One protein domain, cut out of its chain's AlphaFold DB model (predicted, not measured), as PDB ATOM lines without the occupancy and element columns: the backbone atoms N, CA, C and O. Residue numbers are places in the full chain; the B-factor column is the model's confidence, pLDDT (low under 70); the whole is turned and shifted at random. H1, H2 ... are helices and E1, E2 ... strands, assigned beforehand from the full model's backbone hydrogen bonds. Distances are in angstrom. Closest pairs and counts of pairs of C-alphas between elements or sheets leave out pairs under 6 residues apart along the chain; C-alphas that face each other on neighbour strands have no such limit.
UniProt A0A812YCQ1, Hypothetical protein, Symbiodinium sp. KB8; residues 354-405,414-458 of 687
ATOM      1  N   PRO A 354     -55.889  16.559  60.064       89.56
ATOM      2  CA  PRO A 354     -54.470  16.214  59.944       89.56
ATOM      3  C   PRO A 354     -54.110  15.431  58.671       89.56
ATOM      4  O   PRO A 354     -53.131  15.757  58.006       89.56
ATOM      5  N   GLY A 355     -54.944  14.469  58.258       90.88
ATOM      6  CA  GLY A 355     -54.713  13.701  57.029       90.88
ATOM      7  C   GLY A 355     -54.836  14.518  55.735       90.88
ATOM      8  O   GLY A 355     -54.269  14.135  54.710       90.88
ATOM      9  N   ASP A 356     -55.552  15.645  55.746       90.94
ATOM     10  CA  ASP A 356     -55.565  16.578  54.617       90.94
ATOM     11  C   ASP A 356     -54.325  17.471  54.619       90.94
ATOM     12  O   ASP A 356     -53.762  17.714  53.549       90.94
ATOM     13  N   HIS A 357     -53.841  17.885  55.792       93.31
ATOM     14  CA  HIS A 357     -52.580  18.621  55.913       93.31
ATOM     15  C   HIS A 357     -51.403  17.818  55.352       93.31
ATOM     16  O   HIS A 357     -50.649  18.342  54.539       93.31
ATOM     17  N   GLU A 358     -51.307  16.523  55.659       93.50
ATOM     18  CA  GLU A 358     -50.262  15.649  55.104       93.50
ATOM     19  C   GLU A 358     -50.284  15.572  53.568       93.50
ATOM     20  O   GLU A 358     -49.249  15.395  52.924       93.50
ATOM     21  N   LYS A 359     -51.463  15.671  52.938       92.69
ATOM     22  CA  LYS A 359     -51.571  15.706  51.468       92.69
ATOM     23  C   LYS A 359     -51.085  17.039  50.913       92.69
ATOM     24  O   LYS A 359     -50.393  17.049  49.898       92.69
ATOM     25  N   VAL A 360     -51.450  18.143  51.566       91.94
ATOM     26  CA  VAL A 360     -51.016  19.496  51.191       91.94
ATOM     27  C   VAL A 360     -49.500  19.619  51.323       91.94
ATOM     28  O   VAL A 360     -48.843  20.102  50.408       91.94
ATOM     29  N   GLU A 361     -48.934  19.125  52.421       93.94
ATOM     30  CA  GLU A 361     -47.495  19.146  52.680       93.94
ATOM     31  C   GLU A 361     -46.717  18.309  51.666       93.94
ATOM     32  O   GLU A 361     -45.730  18.793  51.117       93.94
ATOM     33  N   ARG A 362     -47.191  17.096  51.347       94.25
ATOM     34  CA  ARG A 362     -46.597  16.282  50.275       94.25
ATOM     35  C   ARG A 362     -46.627  17.006  48.934       94.25
ATOM     36  O   ARG A 362     -45.582  17.170  48.321       94.25
ATOM     37  N   ALA A 363     -47.784  17.527  48.529       92.56
ATOM     38  CA  ALA A 363     -47.914  18.240  47.260       92.56
ATOM     39  C   ALA A 363     -47.042  19.509  47.200       92.56
ATOM     40  O   ALA A 363     -46.503  19.852  46.143       92.56
ATOM     41  N   ARG A 364     -46.868  20.197  48.334       94.44
ATOM     42  CA  ARG A 364     -45.946  21.327  48.475       94.44
ATOM     43  C   ARG A 364     -44.495  20.896  48.295       94.44
ATOM     44  O   ARG A 364     -43.788  21.543  47.532       94.44
ATOM     45  N   ASN A 365     -44.072  19.814  48.943       93.69
ATOM     46  CA  ASN A 365     -42.713  19.290  48.814       93.69
ATOM     47  C   ASN A 365     -42.432  18.805  47.384       93.69
ATOM     48  O   ASN A 365     -41.404  19.160  46.821       93.69
ATOM     49  N   ASP A 366     -43.383  18.113  46.749       92.19
ATOM     50  CA  ASP A 366     -43.275  17.704  45.342       92.19
ATOM     51  C   ASP A 366     -43.111  18.920  44.412       92.19
ATOM     52  O   ASP A 366     -42.320  18.911  43.467       92.19
ATOM     53  N   THR A 367     -43.842  20.004  44.697       92.19
ATOM     54  CA  THR A 367     -43.722  21.270  43.958       92.19
ATOM     55  C   THR A 367     -42.368  21.927  44.207       92.19
ATOM     56  O   THR A 367     -41.748  22.421  43.266       92.19
ATOM     57  N   LEU A 368     -41.896  21.913  45.454       92.81
ATOM     58  CA  LEU A 368     -40.611  22.473  45.854       92.81
ATOM     59  C   LEU A 368     -39.446  21.757  45.165       92.81
ATOM     60  O   LEU A 368     -38.522  22.427  44.715       92.81
ATOM     61  N   SER A 369     -39.524  20.436  44.993       91.56
ATOM     62  CA  SER A 369     -38.531  19.649  44.252       91.56
ATOM     63  C   SER A 369     -38.536  19.919  42.739       91.56
ATOM     64  O   SER A 369     -37.569  19.594  42.046       91.56
ATOM     65  N   ASN A 370     -39.584  20.546  42.193       90.50
ATOM     66  CA  ASN A 370     -39.636  20.950  40.789       90.50
ATOM     67  C   ASN A 370     -38.909  22.289  40.567       90.50
ATOM     68  O   ASN A 370     -39.524  23.346  40.400       90.50
ATOM     69  N   GLN A 371     -37.577  22.225  40.502       88.00
ATOM     70  CA  GLN A 371     -36.716  23.407  40.358       88.00
ATOM     71  C   GLN A 371     -37.070  24.284  39.157       88.00
ATOM     72  O   GLN A 371     -37.034  25.510  39.251       88.00
ATOM     73  N   ASN A 372     -37.445  23.684  38.028       86.44
ATOM     74  CA  ASN A 372     -37.791  24.440  36.824       86.44
ATOM     75  C   ASN A 372     -39.053  25.284  37.031       86.44
ATOM     76  O   ASN A 372     -39.101  26.440  36.603       86.44
ATOM     77  N   LEU A 373     -40.059  24.728  37.712       87.31
ATOM     78  CA  LEU A 373     -41.288  25.442  38.037       87.31
ATOM     79  C   LEU A 373     -41.021  26.607  38.991       87.31
ATOM     80  O   LEU A 373     -41.394  27.741  38.683       87.31
ATOM     81  N   VAL A 374     -40.359  26.330  40.118       88.56
ATOM     82  CA  VAL A 374     -40.054  27.332  41.150       88.56
ATOM     83  C   VAL A 374     -39.230  28.472  40.550       88.56
ATOM     84  O   VAL A 374     -39.620  29.638  40.661       88.56
ATOM     85  N   ARG A 375     -38.165  28.136  39.803       85.44
ATOM     86  CA  ARG A 375     -37.309  29.127  39.142       85.44
ATOM     87  C   ARG A 375     -38.071  29.994  38.155       85.44
ATOM     88  O   ARG A 375     -37.906  31.214  38.135       85.44
ATOM     89  N   ARG A 376     -38.921  29.393  37.321       84.62
ATOM     90  CA  ARG A 376     -39.715  30.145  36.343       84.62
ATOM     91  C   ARG A 376     -40.658  31.124  37.037       84.62
ATOM     92  O   ARG A 376     -40.771  32.260  36.582       84.62
ATOM     93  N   ILE A 377     -41.307  30.729  38.131       84.81
ATOM     94  CA  ILE A 377     -42.264  31.597  38.830       84.81
ATOM     95  C   ILE A 377     -41.548  32.776  39.484       84.81
ATOM     96  O   ILE A 377     -41.946  33.912  39.242       84.81
ATOM     97  N   TRP A 378     -40.464  32.564  40.236       81.94
ATOM     98  CA  TRP A 378     -39.794  33.694  40.891       81.94
ATOM     99  C   TRP A 378     -39.064  34.630  39.912       81.94
ATOM    100  O   TRP A 378     -38.817  35.785  40.247       81.94
ATOM    101  N   THR A 379     -38.733  34.174  38.692       78.31
ATOM    102  CA  THR A 379     -38.002  34.985  37.694       78.31
ATOM    103  C   THR A 379     -38.943  35.703  36.740       78.31
ATOM    104  O   THR A 379     -38.595  36.758  36.211       78.31
ATOM    105  N   SER A 380     -40.133  35.146  36.508       81.06
ATOM    106  CA  SER A 380     -41.161  35.763  35.671       81.06
ATOM    107  C   SER A 380     -42.183  36.560  36.475       81.06
ATOM    108  O   SER A 380     -42.716  37.523  35.940       81.06
ATOM    109  N   GLY A 381     -42.438  36.190  37.735       79.44
ATOM    110  CA  GLY A 381     -43.547  36.704  38.542       79.44
ATOM    111  C   GLY A 381     -44.922  36.255  38.051       79.44
ATOM    112  O   GLY A 381     -45.925  36.867  38.410       79.44
ATOM    113  N   ILE A 382     -44.976  35.226  37.202       78.81
ATOM    114  CA  ILE A 382     -46.190  34.755  36.537       78.81
ATOM    115  C   ILE A 382     -46.387  33.278  36.876       78.81
ATOM    116  O   ILE A 382     -45.472  32.463  36.749       78.81
ATOM    117  N   ILE A 383     -47.607  32.923  37.281       74.50
ATOM    118  CA  ILE A 383     -48.048  31.529  37.309       74.50
ATOM    119  C   ILE A 383     -48.626  31.239  35.924       74.50
ATOM    120  O   ILE A 383     -49.724  31.690  35.593       74.50
ATOM    121  N   ASP A 384     -47.839  30.549  35.095       62.94
ATOM    122  CA  ASP A 384     -48.219  30.257  33.715       62.94
ATOM    123  C   ASP A 384     -49.458  29.361  33.646       62.94
ATOM    124  O   ASP A 384     -49.625  28.379  34.370       62.94
ATOM    125  N   GLN A 385     -50.316  29.722  32.704       54.78
ATOM    126  CA  GLN A 385     -51.604  29.126  32.409       54.78
ATOM    127  C   GLN A 385     -51.431  27.757  31.713       54.78
ATOM    128  O   GLN A 385     -51.430  27.669  30.486       54.78
ATOM    129  N   GLY A 386     -51.261  26.671  32.480       57.06
ATOM    130  CA  GLY A 386     -51.069  25.319  31.931       57.06
ATOM    131  C   GLY A 386     -50.977  24.192  32.971       57.06
ATOM    132  O   GLY A 386     -51.375  24.365  34.120       57.06
ATOM    133  N   ARG A 387     -50.423  23.027  32.581       59.00
ATOM    134  CA  ARG A 387     -50.284  21.824  33.445       59.00
ATOM    135  C   ARG A 387     -49.541  22.088  34.765       59.00
ATOM    136  O   ARG A 387     -49.791  21.407  35.756       59.00
ATOM    137  N   ASP A 388     -48.688  23.105  34.785       64.88
ATOM    138  CA  ASP A 388     -47.849  23.463  35.931       64.88
ATOM    139  C   ASP A 388     -48.555  24.350  36.972       64.88
ATOM    140  O   ASP A 388     -48.027  24.582  38.061       64.88
ATOM    141  N   LEU A 389     -49.760  24.836  36.664       69.75
ATOM    142  CA  LEU A 389     -50.487  25.785  37.500       69.75
ATOM    143  C   LEU A 389     -51.005  25.138  38.790       69.75
ATOM    144  O   LEU A 389     -50.905  25.718  39.867       69.75
ATOM    145  N   LYS A 390     -51.495  23.895  38.713       77.06
ATOM    146  CA  LYS A 390     -51.967  23.167  39.898       77.06
ATOM    147  C   LYS A 390     -50.836  22.909  40.912       77.06
ATOM    148  O   LYS A 390     -51.070  23.201  42.082       77.06
ATOM    149  N   PRO A 391     -49.642  22.423  40.514       83.62
ATOM    150  CA  PRO A 391     -48.486  22.365  41.408       83.62
ATOM    151  C   PRO A 391     -48.098  23.734  41.987       83.62
ATOM    152  O   PRO A 391     -47.900  23.860  43.189       83.62
ATOM    153  N   ALA A 392     -48.070  24.792  41.167       86.75
ATOM    154  CA  ALA A 392     -47.651  26.123  41.615       86.75
ATOM    155  C   ALA A 392     -48.441  26.646  42.830       86.75
ATOM    156  O   ALA A 392     -47.862  27.298  43.698       86.75
ATOM    157  N   HIS A 393     -49.736  26.321  42.929       87.38
ATOM    158  CA  HIS A 393     -50.602  26.785  44.019       87.38
ATOM    159  C   HIS A 393     -50.248  26.274  45.417       87.38
ATOM    160  O   HIS A 393     -50.783  26.788  46.399       87.38
ATOM    161  N   TRP A 394     -49.358  25.287  45.526       90.94
ATOM    162  CA  TRP A 394     -48.884  24.791  46.819       90.94
ATOM    163  C   TRP A 394     -47.763  25.635  47.425       90.94
ATOM    164  O   TRP A 394     -47.518  25.544  48.626       90.94
ATOM    165  N   LEU A 395     -47.095  26.458  46.612       92.56
ATOM    166  CA  LEU A 395     -46.064  27.398  47.061       92.56
ATOM    167  C   LEU A 395     -46.469  28.852  46.848       92.56
ATOM    168  O   LEU A 395     -46.063  29.714  47.624       92.56
ATOM    169  N   PHE A 396     -47.280  29.123  45.826       91.31
ATOM    170  CA  PHE A 396     -47.613  30.466  45.383       91.31
ATOM    171  C   PHE A 396     -49.123  30.701  45.326       91.31
ATOM    172  O   PHE A 396     -49.918  29.805  45.052       91.31
ATOM    173  N   GLN A 397     -49.537  31.943  45.518       90.12
ATOM    174  CA  GLN A 397     -50.918  32.378  45.424       90.12
ATOM    175  C   GLN A 397     -51.061  33.604  44.531       90.12
ATOM    176  O   GLN A 397     -50.121  34.375  44.336       90.12
ATOM    177  N   ILE A 398     -52.268  33.776  44.000       86.81
ATOM    178  CA  ILE A 398     -52.649  34.960  43.235       86.81
ATOM    179  C   ILE A 398     -53.283  35.954  44.201       86.81
ATOM    180  O   ILE A 398     -54.270  35.626  44.862       86.81
ATOM    181  N   VAL A 399     -52.729  37.160  44.256       88.62
ATOM    182  CA  VAL A 399     -53.193  38.239  45.130       88.62
ATOM    183  C   VAL A 399     -53.699  39.392  44.269       88.62
ATOM    184  O   VAL A 399     -52.973  39.831  43.371       88.62
ATOM    185  N   PRO A 400     -54.936  39.875  44.486       89.75
ATOM    186  CA  PRO A 400     -55.476  40.994  43.726       89.75
ATOM    187  C   PRO A 400     -54.660  42.272  43.942       89.75
ATOM    188  O   PRO A 400     -54.116  42.523  45.017       89.75
ATOM    189  N   GLN A 401     -54.602  43.091  42.900       84.81
ATOM    190  CA  GLN A 401     -54.106  44.463  42.917       84.81
ATOM    191  C   GLN A 401     -55.242  45.415  42.532       84.81
ATOM    192  O   GLN A 401     -56.198  45.001  41.870       84.81
ATOM    193  N   ASP A 402     -55.088  46.692  42.880       80.12
ATOM    194  CA  ASP A 402     -56.008  47.766  42.498       80.12
ATOM    195  C   ASP A 402     -57.483  47.415  42.835       80.12
ATOM    196  O   ASP A 402     -57.792  46.982  43.944       80.12
ATOM    197  N   ASP A 403     -58.395  47.573  41.877       82.19
ATOM    198  CA  ASP A 403     -59.837  47.287  41.929       82.19
ATOM    199  C   ASP A 403     -60.182  45.799  41.692       82.19
ATOM    200  O   ASP A 403     -61.247  45.464  41.173       82.19
ATOM    201  N   CYS A 404     -59.269  44.893  42.052       88.62
ATOM    202  CA  CYS A 404     -59.341  43.450  41.798       88.62
ATOM    203  C   CYS A 404     -59.275  43.042  40.316       88.62
ATOM    204  O   CYS A 404     -59.428  41.857  40.031       88.62
ATOM    205  N   THR A 405     -59.022  43.950  39.366       88.38
ATOM    206  CA  THR A 405     -58.901  43.600  37.930       88.38
ATOM    207  C   THR A 405     -57.504  43.141  37.518       88.38
ATOM    208  O   THR A 405     -57.315  42.578  36.439       88.38
ATOM    209  N   GLU A 414     -45.914  31.794  55.027       90.06
ATOM    210  CA  GLU A 414     -44.579  32.002  55.598       90.06
ATOM    211  C   GLU A 414     -43.724  30.735  55.529       90.06
ATOM    212  O   GLU A 414     -42.547  30.815  55.181       90.06
ATOM    213  N   GLU A 415     -44.309  29.572  55.826       92.50
ATOM    214  CA  GLU A 415     -43.596  28.296  55.768       92.50
ATOM    215  C   GLU A 415     -43.201  27.930  54.330       92.50
ATOM    216  O   GLU A 415     -42.091  27.458  54.108       92.50
ATOM    217  N   ALA A 416     -44.058  28.187  53.335       94.19
ATOM    218  CA  ALA A 416     -43.715  27.949  51.931       94.19
ATOM    219  C   ALA A 416     -42.510  28.794  51.483       94.19
ATOM    220  O   ALA A 416     -41.628  28.296  50.781       94.19
ATOM    221  N   LEU A 417     -42.449  30.054  51.923       92.44
ATOM    222  CA  LEU A 417     -41.309  30.935  51.685       92.44
ATOM    223  C   LEU A 417     -40.040  30.426  52.388       92.44
ATOM    224  O   LEU A 417     -38.987  30.357  51.759       92.44
ATOM    225  N   ASP A 418     -40.135  30.033  53.661       89.75
ATOM    226  CA  ASP A 418     -38.994  29.512  54.426       89.75
ATOM    227  C   ASP A 418     -38.420  28.229  53.822       89.75
ATOM    228  O   ASP A 418     -37.205  28.117  53.661       89.75
ATOM    229  N   LEU A 419     -39.284  27.289  53.433       92.06
ATOM    230  CA  LEU A 419     -38.878  26.055  52.760       92.06
ATOM    231  C   LEU A 419     -38.221  26.342  51.408       92.06
ATOM    232  O   LEU A 419     -37.217  25.724  51.071       92.06
ATOM    233  N   THR A 420     -38.743  27.318  50.663       92.19
ATOM    234  CA  THR A 420     -38.143  27.747  49.394       92.19
ATOM    235  C   THR A 420     -36.759  28.350  49.605       92.19
ATOM    236  O   THR A 420     -35.830  28.035  48.872       92.19
ATOM    237  N   ILE A 421     -36.574  29.185  50.625       87.69
ATOM    238  CA  ILE A 421     -35.249  29.736  50.921       87.69
ATOM    239  C   ILE A 421     -34.289  28.639  51.358       87.69
ATOM    240  O   ILE A 421     -33.150  28.646  50.917       87.69
ATOM    241  N   HIS A 422     -34.742  27.700  52.187       88.19
ATOM    242  CA  HIS A 422     -33.904  26.604  52.654       88.19
ATOM    243  C   HIS A 422     -33.431  25.702  51.507       88.19
ATOM    244  O   HIS A 422     -32.238  25.434  51.396       88.19
ATOM    245  N   GLU A 423     -34.346  25.286  50.629       90.12
ATOM    246  CA  GLU A 423     -34.034  24.414  49.492       90.12
ATOM    247  C   GLU A 423     -33.094  25.093  48.484       90.12
ATOM    248  O   GLU A 423     -32.211  24.456  47.912       90.12
ATOM    249  N   TYR A 424     -33.252  26.404  48.279       86.69
ATOM    250  CA  TYR A 424     -32.534  27.149  47.245       86.69
ATOM    251  C   TYR A 424     -31.537  28.177  47.797       86.69
ATOM    252  O   TYR A 424     -31.178  29.121  47.093       86.69
ATOM    253  N   GLU A 425     -31.064  28.016  49.034       83.06
ATOM    254  CA  GLU A 425     -30.293  29.042  49.755       83.06
ATOM    255  C   GLU A 425     -29.060  29.509  48.972       83.06
ATOM    256  O   GLU A 425     -28.852  30.708  48.792       83.06
ATOM    257  N   ALA A 426     -28.266  28.567  48.453       79.94
ATOM    258  CA  ALA A 426     -27.045  28.877  47.710       79.94
ATOM    259  C   ALA A 426     -27.327  29.634  46.400       79.94
ATOM    260  O   ALA A 426     -26.607  30.571  46.058       79.94
ATOM    261  N   GLU A 427     -28.380  29.244  45.683       82.12
ATOM    262  CA  GLU A 427     -28.781  29.880  44.427       82.12
ATOM    263  C   GLU A 427     -29.372  31.270  44.676       82.12
ATOM    264  O   GLU A 427     -29.010  32.226  43.998       82.12
ATOM    265  N   LEU A 428     -30.246  31.408  45.674       78.62
ATOM    266  CA  LEU A 428     -30.829  32.691  46.052       78.62
ATOM    267  C   LEU A 428     -29.768  33.650  46.578       78.62
ATOM    268  O   LEU A 428     -29.803  34.825  46.226       78.62
ATOM    269  N   ALA A 429     -28.804  33.167  47.363       75.50
ATOM    270  CA  ALA A 429     -27.668  33.972  47.778       75.50
ATOM    271  C   ALA A 429     -26.901  34.493  46.556       75.50
ATOM    272  O   ALA A 429     -26.641  35.689  46.485       75.50
ATOM    273  N   ASP A 430     -26.610  33.653  45.561       74.00
ATOM    274  CA  ASP A 430     -25.918  34.080  44.340       74.00
ATOM    275  C   ASP A 430     -26.762  35.065  43.504       74.00
ATOM    276  O   ASP A 430     -26.305  36.148  43.143       74.00
ATOM    277  N   ILE A 431     -28.042  34.772  43.265       70.62
ATOM    278  CA  ILE A 431     -28.952  35.621  42.475       70.62
ATOM    279  C   ILE A 431     -29.184  36.978  43.147       70.62
ATOM    280  O   ILE A 431     -29.175  38.016  42.490       70.62
ATOM    281  N   LEU A 432     -29.406  36.993  44.457       67.62
ATOM    282  CA  LEU A 432     -29.789  38.200  45.187       67.62
ATOM    283  C   LEU A 432     -28.582  39.050  45.612       67.62
ATOM    284  O   LEU A 432     -28.757  40.192  46.047       67.62
ATOM    285  N   THR A 433     -27.363  38.520  45.463       61.62
ATOM    286  CA  THR A 433     -26.106  39.254  45.686       61.62
ATOM    287  C   THR A 433     -25.304  39.523  44.404       61.62
ATOM    288  O   THR A 433     -24.340  40.291  44.455       61.62
ATOM    289  N   SER A 434     -25.697  38.956  43.255       59.81
ATOM    290  CA  SER A 434     -25.077  39.202  41.943       59.81
ATOM    291  C   SER A 434     -25.618  40.451  41.231       59.81
ATOM    292  O   SER A 434     -26.665  40.990  41.578       59.81
ATOM    293  N   PHE A 435     -24.868  40.895  40.214       50.03
ATOM    294  CA  PHE A 435     -24.860  42.262  39.668       50.03
ATOM    295  C   PHE A 435     -26.079  42.726  38.839       50.03
ATOM    296  O   PHE A 435     -26.025  43.780  38.201       50.03
ATOM    297  N   ASP A 436     -27.132  41.914  38.725       54.72
ATOM    298  CA  ASP A 436     -28.062  42.016  37.589       54.72
ATOM    299  C   ASP A 436     -29.530  41.592  37.817       54.72
ATOM    300  O   ASP A 436     -30.423  42.232  37.244       54.72
ATOM    301  N   PRO A 437     -29.855  40.552  38.616       54.38
ATOM    302  CA  PRO A 437     -31.183  39.934  38.547       54.38
ATOM    303  C   PRO A 437     -32.337  40.830  39.006       54.38
ATOM    304  O   PRO A 437     -33.365  40.885  38.339       54.38
ATOM    305  N   LEU A 438     -32.181  41.585  40.096       58.78
ATOM    306  CA  LEU A 438     -33.241  42.457  40.631       58.78
ATOM    307  C   LEU A 438     -33.479  43.713  39.777       58.78
ATOM    308  O   LEU A 438     -34.614  44.185  39.649       58.78
ATOM    309  N   ALA A 439     -32.420  44.249  39.164       55.62
ATOM    310  CA  ALA A 439     -32.509  45.417  38.290       55.62
ATOM    311  C   ALA A 439     -33.121  45.066  36.921       55.62
ATOM    312  O   ALA A 439     -33.902  45.859  36.384       55.62
ATOM    313  N   LYS A 440     -32.803  43.875  36.385       61.75
ATOM    314  CA  LYS A 440     -33.285  43.372  35.085       61.75
ATOM    315  C   LYS A 440     -34.538  42.500  35.158       61.75
ATOM    316  O   LYS A 440     -35.095  42.176  34.108       61.75
ATOM    317  N   ALA A 441     -34.994  42.135  36.354       68.00
ATOM    318  CA  ALA A 441     -36.229  41.386  36.539       68.00
ATOM    319  C   ALA A 441     -37.406  42.083  35.846       68.00
ATOM    320  O   ALA A 441     -37.557  43.313  35.905       68.00
ATOM    321  N   LYS A 442     -38.269  41.274  35.220       71.31
ATOM    322  CA  LYS A 442     -39.569  41.732  34.722       71.31
ATOM    323  C   LYS A 442     -40.348  42.390  35.862       71.31
ATOM    324  O   LYS A 442     -40.157  42.043  37.026       71.31
ATOM    325  N   HIS A 443     -41.201  43.359  35.535       74.25
ATOM    326  CA  HIS A 443     -41.937  44.133  36.538       74.25
ATOM    327  C   HIS A 443     -42.718  43.226  37.504       74.25
ATOM    328  O   HIS A 443     -42.723  43.464  38.708       74.25
ATOM    329  N   GLU A 444     -43.293  42.148  36.980       76.69
ATOM    330  CA  GLU A 444     -44.050  41.128  37.699       76.69
ATOM    331  C   GLU A 444     -43.172  40.334  38.684       76.69
ATOM    332  O   GLU A 444     -43.582  40.061  39.811       76.69
ATOM    333  N   ALA A 445     -41.932  40.013  38.302       80.31
ATOM    334  CA  ALA A 445     -40.989  39.239  39.116       80.31
ATOM    335  C   ALA A 445     -40.388  40.031  40.286       80.31
ATOM    336  O   ALA A 445     -39.988  39.448  41.294       80.31
ATOM    337  N   LYS A 446     -40.330  41.365  40.174       80.19
ATOM    338  CA  LYS A 446     -39.717  42.232  41.196       80.19
ATOM    339  C   LYS A 446     -40.349  42.068  42.571       80.19
ATOM    340  O   LYS A 446     -39.642  42.188  43.566       80.19
ATOM    341  N   HIS A 447     -41.650  41.796  42.627       82.31
ATOM    342  CA  HIS A 447     -42.336  41.579  43.894       82.31
ATOM    343  C   HIS A 447     -41.875  40.280  44.571       82.31
ATOM    344  O   HIS A 447     -41.421  40.326  45.711       82.31
ATOM    345  N   VAL A 448     -41.893  39.153  43.849       85.62
ATOM    346  CA  VAL A 448     -41.468  37.845  44.381       85.62
ATOM    347  C   VAL A 448     -40.003  37.881  44.823       85.62
ATOM    348  O   VAL A 448     -39.679  37.447  45.927       85.62
ATOM    349  N   LEU A 449     -39.121  38.459  44.001       84.56
ATOM    350  CA  LEU A 449     -37.706  38.620  44.347       84.56
ATOM    351  C   LEU A 449     -37.491  39.575  45.524       84.56
ATOM    352  O   LEU A 449     -36.577  39.362  46.314       84.56
ATOM    353  N   GLY A 450     -38.321  40.613  45.657       84.50
ATOM    354  CA  GLY A 450     -38.308  41.513  46.809       84.50
ATOM    355  C   GLY A 450     -38.610  40.776  48.112       84.50
ATOM    356  O   GLY A 450     -37.832  40.887  49.053       84.50
ATOM    357  N   VAL A 451     -39.668  39.960  48.128       87.06
ATOM    358  CA  VAL A 451     -40.054  39.138  49.289       87.06
ATOM    359  C   VAL A 451     -38.969  38.112  49.638       87.06
ATOM    360  O   VAL A 451     -38.618  37.951  50.806       87.06
ATOM    361  N   LEU A 452     -38.391  37.444  48.633       87.31
ATOM    362  CA  LEU A 452     -37.270  36.518  48.833       87.31
ATOM    363  C   LEU A 452     -36.048  37.228  49.424       87.31
ATOM    364  O   LEU A 452     -35.440  36.721  50.365       87.31
ATOM    365  N   TYR A 453     -35.708  38.407  48.898       86.31
ATOM    366  CA  TYR A 453     -34.604  39.221  49.397       86.31
ATOM    367  C   TYR A 453     -34.815  39.652  50.843       86.31
ATOM    368  O   TYR A 453     -33.911  39.505  51.661       86.31
ATOM    369  N   GLU A 454     -36.007  40.145  51.167       88.06
ATOM    370  CA  GLU A 454     -36.364  40.570  52.515       88.06
ATOM    371  C   GLU A 454     -36.237  39.425  53.518       88.06
ATOM    372  O   GLU A 454     -35.553  39.541  54.538       88.06
ATOM    373  N   ARG A 455     -36.804  38.263  53.192       87.75
ATOM    374  CA  ARG A 455     -36.741  37.108  54.084       87.75
ATOM    375  C   ARG A 455     -35.329  36.541  54.219       87.75
ATOM    376  O   ARG A 455     -34.935  36.188  55.332       87.75
ATOM    377  N   LEU A 456     -34.546  36.509  53.139       85.19
ATOM    378  CA  LEU A 456     -33.129  36.146  53.201       85.19
ATOM    379  C   LEU A 456     -32.348  37.131  54.085       85.19
ATOM    380  O   LEU A 456     -31.549  36.708  54.918       85.19
ATOM    381  N   ALA A 457     -32.611  38.434  53.957       87.25
ATOM    382  CA  ALA A 457     -31.985  39.463  54.777       87.25
ATOM    383  C   ALA A 457     -32.267  39.242  56.265       87.25
ATOM    384  O   ALA A 457     -31.327  39.233  57.057       87.25
ATOM    385  N   HIS A 458     -33.525  38.992  56.642       88.88
ATOM    386  CA  HIS A 458     -33.871  38.639  58.018       88.88
ATOM    387  C   HIS A 458     -33.051  37.438  58.512       88.88
ATOM    388  O   HIS A 458     -32.420  37.538  59.566       88.88
TER     389      HIS A 458
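This is residues 354 to 405 and 414 to 458 of the 687 residues of the protein "Hypothetical protein" of Symbiodinium sp. KB8 (UniProt A0A812YCQ1). Three helices, H2, H4 and H5, pack crosswise on a fourth, H7, and H1 runs in from one end, its last residues packed on H2, H3 and H4 while its first, 354 to 359, stick out as an arm. A second arm, residues 399 to 405, sticks out where E1 ends, and the little helix H6 lies far from H1, next to H5 and H7. The 97 printed residues have seven named helices and one named strand in the order H1 H2 H3 E1 H4 H5 H6 H7, a mostly helix class with mostly crossed helix packing. The whole is compact, with a radius of gyration of the C-alphas of 13.9 A and spans of 44 by 36 by 25 A.

Begin with H1, residues 354 to 369, and H2, residues 371 to 380, which only just touch, only at the corner, with 3 pairs of C-alphas within 8 A, the closest those of Leu 368 and Val 374 at 6.8 A. With residues 363 to 367 alone H1 touches H3, residues 389 to 392; the closest C-alphas are those of Thr 367 and Pro 391, 5.5 A apart. E1, residues 396 to 401, pairs with no named strand and meets H3 only through their link. Past the cut, H4, residues 414 to 423, touches H1 at a steep tilt of 40 degrees, the same way; the closest C-alphas are those of Leu 368 and Thr 420, 6.8 A apart. H7, residues 445 to 458, touches H2 at 71 degrees, only just about perpendicular, with the closest C-alphas, Ser 380 and Ala 445, 4.9 A apart. H7 touches H4 about perpendicular at 83 degrees, closest at the C-alphas of Ile 421 and Leu 456, 7.1 A. H5, residues 425 to 433, touches H7 at the C-alphas of Leu 432 and Tyr 453, 6.5 A apart, opposite ways at a steep tilt of 69 degrees, only just short of about perpendicular. H6, residues 437 to 440, is close to H7 but not clearly touching, its closest C-alphas those of Leu 438 and Lys 446 at 6.5 A. Every O i to N i+4 pair is within hydrogen-bond range in H2, H4, H5 and H7, and 11 of 12 are in H1; H3 and H6 are too short for such a pair.

Find C-alpha 354 at (-54.470, 16.214, 59.944); from there H1 runs 22.6 A to C-alpha 369. H2 is 13.9 A long, H3 5.0 A, E1 15.6 A, H4 14.4 A, H5 11.8 A and H6 5.3 A. H7 runs 20.2 A to C-alpha 458 at (-33.871, 38.639, 58.018).

The C-alphas farthest apart are those of Gly 355 and Phe 435, 44.8 A. Residues 406 to 413 are not printed, and C-alphas 405 and 414 are 25.5 A apart across that cut. Of the links printed whole, H2 to H3 is short and the others are tight. Mean pLDDT of the printed part is 82.0; look for values under 70 at residues 384 to 389 and 432 to 441.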